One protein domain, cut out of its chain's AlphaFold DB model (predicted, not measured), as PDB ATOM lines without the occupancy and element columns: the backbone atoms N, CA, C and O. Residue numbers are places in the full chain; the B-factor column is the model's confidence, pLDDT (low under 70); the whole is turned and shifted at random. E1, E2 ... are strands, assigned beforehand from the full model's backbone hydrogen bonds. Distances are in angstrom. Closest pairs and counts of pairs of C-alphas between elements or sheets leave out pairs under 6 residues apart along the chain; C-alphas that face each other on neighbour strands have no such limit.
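This is residues 167 to 246 of the 330 residues of an uncharacterized protein of Streptomyces sp. A7024 (UniProt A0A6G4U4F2). One long, narrow, twisted sheet of four strands makes a rod, with a wide loop, residues 196 to 212, joining E2 to E3 at one end and a tail, residues 235 to 246, continuing from E4. The 80 printed residues hold no named helix and strands E1 to E4, a meander, each strand the antiparallel neighbour of the one before, in sheet order E1, E2, E3, E4. The class is all strand, though 39 of 80 residues are in named strands; the whole is only just loose, close to extended, with a radius of gyration of the C-alphas of 16.9 A and spans of 57 by 24 by 17 A.

Find C-alpha 182 at (5.216, -42.357, 16.646); from there E2, residues 182 to 195, runs 36.7 A. E3, residues 213 to 224, runs 33.0 A. E1, residues 168 to 175, begins at (-2.127, -38.006, -3.988), and E4, residues 230 to 234, ends at (-6.770, -50.550, -0.095).

Look between hairpin E2 and E3 for N 191 and O 218, 2.9 A apart. In hairpin E1 and E2, N 171 and O 188 are 2.9 A apart; in hairpin E3 and E4, N 221 and O 233 are 2.8 A apart. Edge strands E1 and E4 are apart. Residues 238 to 239 pair antiparallel with 216 to 217 of E3.

The C-alphas of Glu 177 and Gln 246, the farthest apart, are 57.6 A from each other. The printed part has no cut. The link E2 to E3 is long, and its residues 196 to 210 have pLDDT under 70.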
ATOM      1  N   GLN A 167      -2.089 -35.626  -7.483       86.75
ATOM      2  CA  GLN A 167      -2.024 -37.074  -7.731       86.75
ATOM      3  C   GLN A 167      -2.254 -37.909  -6.466       86.75
ATOM      4  O   GLN A 167      -2.635 -39.074  -6.553       86.75
ATOM      5  N   ARG A 168      -1.963 -37.345  -5.286       90.31
ATOM      6  CA  ARG A 168      -2.127 -38.006  -3.988       90.31
ATOM      7  C   ARG A 168      -2.462 -36.990  -2.905       90.31
ATOM      8  O   ARG A 168      -1.838 -35.933  -2.854       90.31
ATOM      9  N   ILE A 169      -3.367 -37.359  -2.007       91.94
ATOM     10  CA  ILE A 169      -3.571 -36.693  -0.715       91.94
ATOM     11  C   ILE A 169      -3.064 -37.654   0.358       91.94
ATOM     12  O   ILE A 169      -3.411 -38.832   0.340       91.94
ATOM     13  N   LEU A 170      -2.218 -37.173   1.267       91.38
ATOM     14  CA  LEU A 170      -1.609 -37.979   2.326       91.38
ATOM     15  C   LEU A 170      -2.024 -37.418   3.688       91.38
ATOM     16  O   LEU A 170      -1.938 -36.210   3.909       91.38
ATOM     17  N   MET A 171      -2.455 -38.292   4.595       89.62
ATOM     18  CA  MET A 171      -2.811 -37.942   5.967       89.62
ATOM     19  C   MET A 171      -1.801 -38.555   6.933       89.62
ATOM     20  O   MET A 171      -1.623 -39.776   6.971       89.62
ATOM     21  N   PHE A 172      -1.168 -37.694   7.726       87.44
ATOM     22  CA  PHE A 172      -0.179 -38.070   8.729       87.44
ATOM     23  C   PHE A 172      -0.704 -37.760  10.133       87.44
ATOM     24  O   PHE A 172      -1.245 -36.680  10.365       87.44
ATOM     25  N   HIS A 173      -0.520 -38.686  11.071       85.12
ATOM     26  CA  HIS A 173      -0.765 -38.474  12.497       85.12
ATOM     27  C   HIS A 173       0.557 -38.303  13.250       85.12
ATOM     28  O   HIS A 173       1.543 -38.976  12.960       85.12
ATOM     29  N   HIS A 174       0.562 -37.413  14.241       80.81
ATOM     30  CA  HIS A 174       1.731 -37.106  15.060       80.81
ATOM     31  C   HIS A 174       1.483 -37.531  16.517       80.81
ATOM     32  O   HIS A 174       1.098 -36.719  17.364       80.81
ATOM     33  N   SER A 175       1.700 -38.814  16.818       78.31
ATOM     34  CA  SER A 175       1.552 -39.398  18.158       78.31
ATOM     35  C   SER A 175       2.883 -39.978  18.656       78.31
ATOM     36  O   SER A 175       3.050 -41.176  18.852       78.31
ATOM     37  N   ALA A 176       3.853 -39.087  18.894       74.12
ATOM     38  CA  ALA A 176       5.210 -39.422  19.349       74.12
ATOM     39  C   ALA A 176       5.279 -40.300  20.623       74.12
ATOM     40  O   ALA A 176       6.255 -41.020  20.812       74.12
ATOM     41  N   GLU A 177       4.255 -40.249  21.479       73.25
ATOM     42  CA  GLU A 177       4.148 -41.023  22.728       73.25
ATOM     43  C   GLU A 177       3.465 -42.395  22.545       73.25
ATOM     44  O   GLU A 177       3.455 -43.204  23.469       73.25
ATOM     45  N   GLU A 178       2.888 -42.676  21.372       75.69
ATOM     46  CA  GLU A 178       2.080 -43.871  21.114       75.69
ATOM     47  C   GLU A 178       2.925 -45.006  20.493       75.69
ATOM     48  O   GLU A 178       3.428 -44.861  19.367       75.69
ATOM     49  N   PRO A 179       3.082 -46.160  21.178       71.44
ATOM     50  CA  PRO A 179       3.872 -47.279  20.671       71.44
ATOM     51  C   PRO A 179       3.343 -47.800  19.328       71.44
ATOM     52  O   PRO A 179       2.209 -48.256  19.222       71.44
ATOM     53  N   GLY A 180       4.192 -47.767  18.300       70.19
ATOM     54  CA  GLY A 180       3.875 -48.255  16.952       70.19
ATOM     55  C   GLY A 180       3.346 -47.197  15.976       70.19
ATOM     56  O   GLY A 180       3.415 -47.430  14.772       70.19
ATOM     57  N   ALA A 181       2.902 -46.025  16.444       74.69
ATOM     58  CA  ALA A 181       2.535 -44.903  15.573       74.69
ATOM     59  C   ALA A 181       3.690 -43.893  15.453       74.69
ATOM     60  O   ALA A 181       4.249 -43.714  14.366       74.69
ATOM     61  N   GLY A 182       4.106 -43.303  16.578       79.94
ATOM     62  CA  GLY A 182       5.216 -42.357  16.646       79.94
ATOM     63  C   GLY A 182       4.985 -41.048  15.876       79.94
ATOM     64  O   GLY A 182       3.861 -40.622  15.607       79.94
ATOM     65  N   THR A 183       6.087 -40.384  15.532       82.69
ATOM     66  CA  THR A 183       6.087 -39.121  14.777       82.69
ATOM     67  C   THR A 183       5.709 -39.340  13.310       82.69
ATOM     68  O   THR A 183       6.134 -40.322  12.694       82.69
ATOM     69  N   ASP A 184       4.919 -38.408  12.769       83.81
ATOM     70  CA  ASP A 184       4.546 -38.251  11.354       83.81
ATOM     71  C   ASP A 184       4.235 -39.579  10.647       83.81
ATOM     72  O   ASP A 184       4.796 -39.951   9.613       83.81
ATOM     73  N   CYS A 185       3.333 -40.340  11.261       87.75
ATOM     74  CA  CYS A 185       2.878 -41.624  10.772       87.75
ATOM     75  C   CYS A 185       1.864 -41.433   9.639       87.75
ATOM     76  O   CYS A 185       0.769 -40.932   9.888       87.75
ATOM     77  N   LEU A 186       2.187 -41.853   8.411       91.44
ATOM     78  CA  LEU A 186       1.191 -41.992   7.347       91.44
ATOM     79  C   LEU A 186       0.116 -42.990   7.802       91.44
ATOM     80  O   LEU A 186       0.430 -44.153   8.041       91.44
ATOM     81  N   VAL A 187      -1.134 -42.538   7.910       92.94
ATOM     82  CA  VAL A 187      -2.276 -43.375   8.331       92.94
ATOM     83  C   VAL A 187      -3.245 -43.660   7.189       92.94
ATOM     84  O   VAL A 187      -3.873 -44.716   7.150       92.94
ATOM     85  N   CYS A 188      -3.355 -42.736   6.235       95.06
ATOM     86  CA  CYS A 188      -4.245 -42.851   5.090       95.06
ATOM     87  C   CYS A 188      -3.638 -42.129   3.882       95.06
ATOM     88  O   CYS A 188      -3.065 -41.043   4.021       95.06
ATOM     89  N   SER A 189      -3.779 -42.716   2.697       96.19
ATOM     90  CA  SER A 189      -3.541 -42.037   1.429       96.19
ATOM     91  C   SER A 189      -4.746 -42.158   0.503       96.19
ATOM     92  O   SER A 189      -5.483 -43.142   0.521       96.19
ATOM     93  N   LEU A 190      -4.936 -41.125  -0.311       96.38
ATOM     94  CA  LEU A 190      -5.918 -41.073  -1.380       96.38
ATOM     95  C   LEU A 190      -5.156 -40.920  -2.697       96.38
ATOM     96  O   LEU A 190      -4.549 -39.876  -2.935       96.38
ATOM     97  N   ALA A 191      -5.140 -41.956  -3.531       95.00
ATOM     98  CA  ALA A 191      -4.560 -41.904  -4.869       95.00
ATOM     99  C   ALA A 191      -5.595 -41.377  -5.871       95.00
ATOM    100  O   ALA A 191      -6.740 -41.822  -5.859       95.00
ATOM    101  N   LEU A 192      -5.183 -40.437  -6.724       92.88
ATOM    102  CA  LEU A 192      -6.021 -39.745  -7.705       92.88
ATOM    103  C   LEU A 192      -5.469 -40.012  -9.113       92.88
ATOM    104  O   LEU A 192      -4.395 -39.517  -9.467       92.88
ATOM    105  N   THR A 193      -6.192 -40.784  -9.924       88.88
ATOM    106  CA  THR A 193      -5.784 -41.113 -11.300       88.88
ATOM    107  C   THR A 193      -6.517 -40.215 -12.285       88.88
ATOM    108  O   THR A 193      -7.737 -40.285 -12.385       88.88
ATOM    109  N   CYS A 194      -5.790 -39.385 -13.038       84.44
ATOM    110  CA  CYS A 194      -6.381 -38.519 -14.062       84.44
ATOM    111  C   CYS A 194      -6.020 -38.974 -15.484       84.44
ATOM    112  O   CYS A 194      -4.834 -39.151 -15.792       84.44
ATOM    113  N   ARG A 195      -7.014 -39.044 -16.380       77.69
ATOM    114  CA  ARG A 195      -6.794 -39.089 -17.835       77.69
ATOM    115  C   ARG A 195      -6.048 -37.830 -18.256       77.69
ATOM    116  O   ARG A 195      -6.253 -36.770 -17.673       77.69
ATOM    117  N   GLY A 196      -5.169 -37.927 -19.251       62.50
ATOM    118  CA  GLY A 196      -4.404 -36.773 -19.745       62.50
ATOM    119  C   GLY A 196      -3.343 -36.234 -18.772       62.50
ATOM    120  O   GLY A 196      -2.624 -35.300 -19.118       62.50
ATOM    121  N   GLY A 197      -3.182 -36.822 -17.583       56.75
ATOM    122  CA  GLY A 197      -2.028 -36.563 -16.728       56.75
ATOM    123  C   GLY A 197      -0.763 -37.236 -17.272       56.75
ATOM    124  O   GLY A 197      -0.812 -38.349 -17.801       56.75
ATOM    125  N   ARG A 198       0.398 -36.594 -17.099       53.69
ATOM    126  CA  ARG A 198       1.695 -37.247 -17.318       53.69
ATOM    127  C   ARG A 198       1.831 -38.407 -16.325       53.69
ATOM    128  O   ARG A 198       1.750 -38.192 -15.115       53.69
ATOM    129  N   ALA A 199       2.010 -39.629 -16.828       47.91
ATOM    130  CA  ALA A 199       2.123 -40.806 -15.973       47.91
ATOM    131  C   ALA A 199       3.338 -40.685 -15.037       47.91
ATOM    132  O   ALA A 199       4.363 -40.112 -15.411       47.91
ATOM    133  N   VAL A 200       3.252 -41.288 -13.845       43.91
ATOM    134  CA  VAL A 200       4.330 -41.280 -12.830       43.91
ATOM    135  C   VAL A 200       5.665 -41.804 -13.393       43.91
ATOM    136  O   VAL A 200       6.726 -41.376 -12.954       43.91
ATOM    137  N   ASN A 201       5.616 -42.643 -14.435       40.41
ATOM    138  CA  ASN A 201       6.783 -43.209 -15.120       40.41
ATOM    139  C   ASN A 201       7.144 -42.478 -16.433       40.41
ATOM    140  O   ASN A 201       7.677 -43.082 -17.360       40.41
ATOM    141  N   GLY A 202       6.829 -41.185 -16.549       41.09
ATOM    142  CA  GLY A 202       7.347 -40.296 -17.597       41.09
ATOM    143  C   GLY A 202       6.751 -40.459 -18.999       41.09
ATOM    144  O   GLY A 202       6.943 -39.564 -19.824       41.09
ATOM    145  N   SER A 203       5.995 -41.527 -19.270       39.12
ATOM    146  CA  SER A 203       5.284 -41.705 -20.533       39.12
ATOM    147  C   SER A 203       4.168 -40.667 -20.691       39.12
ATOM    148  O   SER A 203       3.187 -40.623 -19.943       39.12
ATOM    149  N   LEU A 204       4.332 -39.816 -21.704       43.19
ATOM    150  CA  LEU A 204       3.274 -38.966 -22.229       43.19
ATOM    151  C   LEU A 204       2.185 -39.881 -22.801       43.19
ATOM    152  O   LEU A 204       2.382 -40.492 -23.848       43.19
ATOM    153  N   ARG A 205       1.031 -39.970 -22.134       48.84
ATOM    154  CA  ARG A 205      -0.213 -40.296 -22.838       48.84
ATOM    155  C   ARG A 205      -0.635 -39.014 -23.562       48.84
ATOM    156  O   ARG A 205      -0.857 -38.023 -22.859       48.84
ATOM    157  N   PRO A 206      -0.692 -38.982 -24.908       45.53
ATOM    158  CA  PRO A 206      -1.220 -37.829 -25.629       45.53
ATOM    159  C   PRO A 206      -2.594 -37.458 -25.071       45.53
ATOM    160  O   PRO A 206      -3.372 -38.342 -24.710       45.53
ATOM    161  N   GLY A 207      -2.842 -36.157 -24.917       49.25
ATOM    162  CA  GLY A 207      -4.061 -35.669 -24.286       49.25
ATOM    163  C   GLY A 207      -5.309 -36.092 -25.055       49.25
ATOM    164  O   GLY A 207      -5.336 -36.055 -26.283       49.25
ATOM    165  N   ASP A 208      -6.350 -36.447 -24.306       53.88
ATOM    166  CA  ASP A 208      -7.726 -36.346 -24.784       53.88
ATOM    167  C   ASP A 208      -7.958 -34.865 -25.169       53.88
ATOM    168  O   ASP A 208      -7.593 -33.991 -24.370       53.88
ATOM    169  N   PRO A 209      -8.502 -34.533 -26.360       53.88
ATOM    170  CA  PRO A 209      -8.762 -33.139 -26.749       53.88
ATOM    171  C   PRO A 209      -9.698 -32.407 -25.769       53.88
ATOM    172  O   PRO A 209      -9.734 -31.179 -25.761       53.88
ATOM    173  N   SER A 210     -10.407 -33.153 -24.916       62.72
ATOM    174  CA  SER A 210     -11.289 -32.656 -23.853       62.72
ATOM    175  C   SER A 210     -10.556 -32.147 -22.596       62.72
ATOM    176  O   SER A 210     -11.195 -31.578 -21.713       62.72
ATOM    177  N   GLY A 211      -9.238 -32.358 -22.481       73.44
ATOM    178  CA  GLY A 211      -8.449 -32.036 -21.283       73.44
ATOM    179  C   GLY A 211      -8.387 -33.167 -20.245       73.44
ATOM    180  O   GLY A 211      -8.810 -34.299 -20.486       73.44
ATOM    181  N   ALA A 212      -7.795 -32.883 -19.082       82.25
ATOM    182  CA  ALA A 212      -7.564 -33.868 -18.026       82.25
ATOM    183  C   ALA A 212      -8.763 -34.014 -17.071       82.25
ATOM    184  O   ALA A 212      -9.230 -33.035 -16.485       82.25
ATOM    185  N   VAL A 213      -9.202 -35.260 -16.852       86.50
ATOM    186  CA  VAL A 213     -10.350 -35.630 -15.998       86.50
ATOM    187  C   VAL A 213      -9.961 -36.704 -14.976       86.50
ATOM    188  O   VAL A 213      -9.112 -37.544 -15.264       86.50
ATOM    189  N   LEU A 214     -10.562 -36.684 -13.781       91.56
ATOM    190  CA  LEU A 214     -10.279 -37.629 -12.691       91.56
ATOM    191  C   LEU A 214     -11.029 -38.949 -12.920       91.56
ATOM    192  O   LEU A 214     -12.225 -39.010 -12.681       91.56
ATOM    193  N   GLU A 215     -10.342 -40.000 -13.363       90.56
ATOM    194  CA  GLU A 215     -10.951 -41.299 -13.696       90.56
ATOM    195  C   GLU A 215     -11.144 -42.209 -12.487       90.56
ATOM    196  O   GLU A 215     -12.087 -42.994 -12.462       90.56
ATOM    197  N   SER A 216     -10.248 -42.156 -11.498       93.75
ATOM    198  CA  SER A 216     -10.390 -43.010 -10.320       93.75
ATOM    199  C   SER A 216      -9.777 -42.453  -9.046       93.75
ATOM    200  O   SER A 216      -8.826 -41.662  -9.063       93.75
ATOM    201  N   VAL A 217     -10.342 -42.908  -7.929       97.06
ATOM    202  CA  VAL A 217      -9.899 -42.611  -6.571       97.06
ATOM    203  C   VAL A 217      -9.740 -43.918  -5.799       97.06
ATOM    204  O   VAL A 217     -10.658 -44.737  -5.762       97.06
ATOM    205  N   THR A 218      -8.595 -44.098  -5.142       97.44
ATOM    206  CA  THR A 218      -8.337 -45.259  -4.275       97.44
ATOM    207  C   THR A 218      -7.898 -44.790  -2.898       97.44
ATOM    208  O   THR A 218      -6.911 -44.064  -2.778       97.44
ATOM    209  N   THR A 219      -8.606 -45.231  -1.860       98.19
ATOM    210  CA  THR A 219      -8.231 -44.998  -0.459       98.19
ATOM    211  C   THR A 219      -7.407 -46.170   0.056       98.19
ATOM    212  O   THR A 219      -7.859 -47.313  -0.016       98.19
ATOM    213  N   THR A 220      -6.236 -45.897   0.627       98.19
ATOM    214  CA  THR A 220      -5.362 -46.903   1.240       98.19
ATOM    215  C   THR A 220      -5.095 -46.544   2.697       98.19
ATOM    216  O   THR A 220      -4.623 -45.448   2.999       98.19
ATOM    217  N   GLY A 221      -5.402 -47.468   3.607       97.25
ATOM    218  CA  GLY A 221      -5.027 -47.380   5.015       97.25
ATOM    219  C   GLY A 221      -3.604 -47.894   5.226       97.25
ATOM    220  O   GLY A 221      -3.191 -48.861   4.585       97.25
ATOM    221  N   HIS A 222      -2.862 -47.260   6.130       94.38
ATOM    222  CA  HIS A 222      -1.461 -47.576   6.407       94.38
ATOM    223  C   HIS A 222      -1.225 -47.752   7.912       94.38
ATOM    224  O   HIS A 222      -1.701 -46.964   8.730       94.38
ATOM    225  N   ARG A 223      -0.453 -48.775   8.287       91.81
ATOM    226  CA  ARG A 223       0.002 -49.037   9.661       91.81
ATOM    227  C   ARG A 223       1.482 -49.400   9.630       91.81
ATOM    228  O   ARG A 223       1.876 -50.225   8.808       91.81
ATOM    229  N   ARG A 224       2.305 -48.823  10.513       90.00
ATOM    230  CA  ARG A 224       3.729 -49.197  10.590       90.00
ATOM    231  C   ARG A 224       3.874 -50.693  10.885       90.00
ATOM    232  O   ARG A 224       3.107 -51.256  11.664       90.00
ATOM    233  N   ASP A 225       4.855 -51.327  10.257       87.38
ATOM    234  CA  ASP A 225       5.115 -52.772  10.372       87.38
ATOM    235  C   ASP A 225       6.066 -53.155  11.524       87.38
ATOM    236  O   ASP A 225       6.226 -54.335  11.830       87.38
ATOM    237  N   GLY A 226       6.688 -52.167  12.175       79.56
ATOM    238  CA  GLY A 226       7.670 -52.361  13.246       79.56
ATOM    239  C   GLY A 226       9.111 -52.599  12.774       79.56
ATOM    240  O   GLY A 226      10.013 -52.581  13.605       79.56
ATOM    241  N   VAL A 227       9.352 -52.751  11.465       81.00
ATOM    242  CA  VAL A 227      10.695 -52.902  10.861       81.00
ATOM    243  C   VAL A 227      11.132 -51.681  10.037       81.00
ATOM    244  O   VAL A 227      12.222 -51.672   9.472       81.00
ATOM    245  N   GLY A 228      10.310 -50.628  10.016       77.81
ATOM    246  CA  GLY A 228      10.613 -49.329   9.403       77.81
ATOM    247  C   GLY A 228       9.764 -48.990   8.175       77.81
ATOM    248  O   GLY A 228       9.944 -47.916   7.603       77.81
ATOM    249  N   GLY A 229       8.837 -49.865   7.782       87.38
ATOM    250  CA  GLY A 229       7.918 -49.673   6.664       87.38
ATOM    251  C   GLY A 229       6.452 -49.569   7.097       87.38
ATOM    252  O   GLY A 229       6.129 -49.164   8.220       87.38
ATOM    253  N   TYR A 230       5.558 -49.925   6.171       92.19
ATOM    254  CA  TYR A 230       4.105 -49.853   6.327       92.19
ATOM    255  C   TYR A 230       3.409 -51.091   5.756       92.19
ATOM    256  O   TYR A 230       3.439 -51.331   4.547       92.19
ATOM    257  N   ALA A 231       2.662 -51.799   6.602       93.94
ATOM    258  CA  ALA A 231       1.578 -52.662   6.149       93.94
ATOM    259  C   ALA A 231       0.431 -51.774   5.636       93.94
ATOM    260  O   ALA A 231       0.057 -50.801   6.296       93.94
ATOM    261  N   SER A 232      -0.097 -52.078   4.451       96.00
ATOM    262  CA  SER A 232      -1.062 -51.218   3.757       96.00
ATOM    263  C   SER A 232      -2.171 -52.042   3.111       96.00
ATOM    264  O   SER A 232      -1.880 -53.053   2.475       96.00
ATOM    265  N   GLU A 233      -3.418 -51.587   3.224       97.62
ATOM    266  CA  GLU A 233      -4.590 -52.212   2.594       97.62
ATOM    267  C   GLU A 233      -5.457 -51.150   1.910       97.62
ATOM    268  O   GLU A 233      -5.640 -50.049   2.435       97.62
ATOM    269  N   SER A 234      -5.979 -51.473   0.726       97.69
ATOM    270  CA  SER A 234      -6.770 -50.550  -0.095       97.69
ATOM    271  C   SER A 234      -8.246 -50.917  -0.098       97.69
ATOM    272  O   SER A 234      -8.608 -52.083  -0.244       97.69
ATOM    273  N   MET A 235      -9.094 -49.894  -0.023       97.81
ATOM    274  CA  MET A 235     -10.513 -50.009  -0.345       97.81
ATOM    275  C   MET A 235     -10.700 -50.306  -1.845       97.81
ATOM    276  O   MET A 235      -9.804 -50.006  -2.643       97.81
ATOM    277  N   PRO A 236     -11.863 -50.849  -2.258       97.94
ATOM    278  CA  PRO A 236     -12.240 -50.920  -3.665       97.94
ATOM    279  C   PRO A 236     -12.115 -49.557  -4.356       97.94
ATOM    280  O   PRO A 236     -12.385 -48.516  -3.754       97.94
ATOM    281  N   VAL A 237     -11.698 -49.573  -5.622       97.31
ATOM    282  CA  VAL A 237     -11.498 -48.362  -6.426       97.31
ATOM    283  C   VAL A 237     -12.848 -47.707  -6.722       97.31
ATOM    284  O   VAL A 237     -13.780 -48.378  -7.162       97.31
ATOM    285  N   LEU A 238     -12.944 -46.394  -6.511       97.25
ATOM    286  CA  LEU A 238     -14.038 -45.581  -7.032       97.25
ATOM    287  C   LEU A 238     -13.672 -45.135  -8.448       97.25
ATOM    288  O   LEU A 238     -12.703 -44.397  -8.622       97.25
ATOM    289  N   GLU A 239     -14.446 -45.559  -9.442       95.94
ATOM    290  CA  GLU A 239     -14.284 -45.151 -10.840       95.94
ATOM    291  C   GLU A 239     -15.302 -44.065 -11.212       95.94
ATOM    292  O   GLU A 239     -16.461 -44.105 -10.794       95.94
ATOM    293  N   LEU A 240     -14.863 -43.083 -11.999       93.88
ATOM    294  CA  LEU A 240     -15.673 -41.984 -12.511       93.88
ATOM    295  C   LEU A 240     -15.647 -42.004 -14.041       93.88
ATOM    296  O   LEU A 240     -14.588 -42.052 -14.668       93.88
ATOM    297  N   ILE A 241     -16.833 -41.938 -14.642       89.12
ATOM    298  CA  ILE A 241     -17.025 -41.970 -16.093       89.12
ATOM    299  C   ILE A 241     -17.661 -40.649 -16.522       89.12
ATOM    300  O   ILE A 241     -18.603 -40.168 -15.895       89.12
ATOM    301  N   TYR A 242     -17.138 -40.073 -17.602       85.69
ATOM    302  CA  TYR A 242     -17.589 -38.809 -18.179       85.69
ATOM    303  C   TYR A 242     -18.129 -39.052 -19.585       85.69
ATOM    304  O   TYR A 242     -17.589 -39.885 -20.318       85.69
ATOM    305  N   SER A 243     -19.158 -38.300 -19.978       85.12
ATOM    306  CA  SER A 243     -19.644 -38.293 -21.358       85.12
ATOM    307  C   SER A 243     -18.535 -37.797 -22.296       85.12
ATOM    308  O   SER A 243     -18.032 -36.692 -22.082       85.12
ATOM    309  N   PRO A 244     -18.129 -38.572 -23.319       77.06
ATOM    310  CA  PRO A 244     -17.186 -38.093 -24.322       77.06
ATOM    311  C   PRO A 244     -17.846 -37.030 -25.208       77.06
ATOM    312  O   PRO A 244     -19.071 -37.004 -25.347       77.06
ATOM    313  N   ALA A 245     -17.037 -36.198 -25.865       77.44
ATOM    314  CA  ALA A 245     -17.523 -35.378 -26.968       77.44
ATOM    315  C   ALA A 245     -17.997 -36.297 -28.108       77.44
ATOM    316  O   ALA A 245     -17.200 -37.028 -28.698       77.44
ATOM    317  N   GLN A 246     -19.299 -36.282 -28.387       79.50
ATOM    318  CA  GLN A 246     -19.908 -37.003 -29.501       79.50
ATOM    319  C   GLN A 246     -20.220 -35.994 -30.602       79.50
ATOM    320  O   GLN A 246     -21.004 -35.069 -30.398       79.50
TER     321      GLN A 246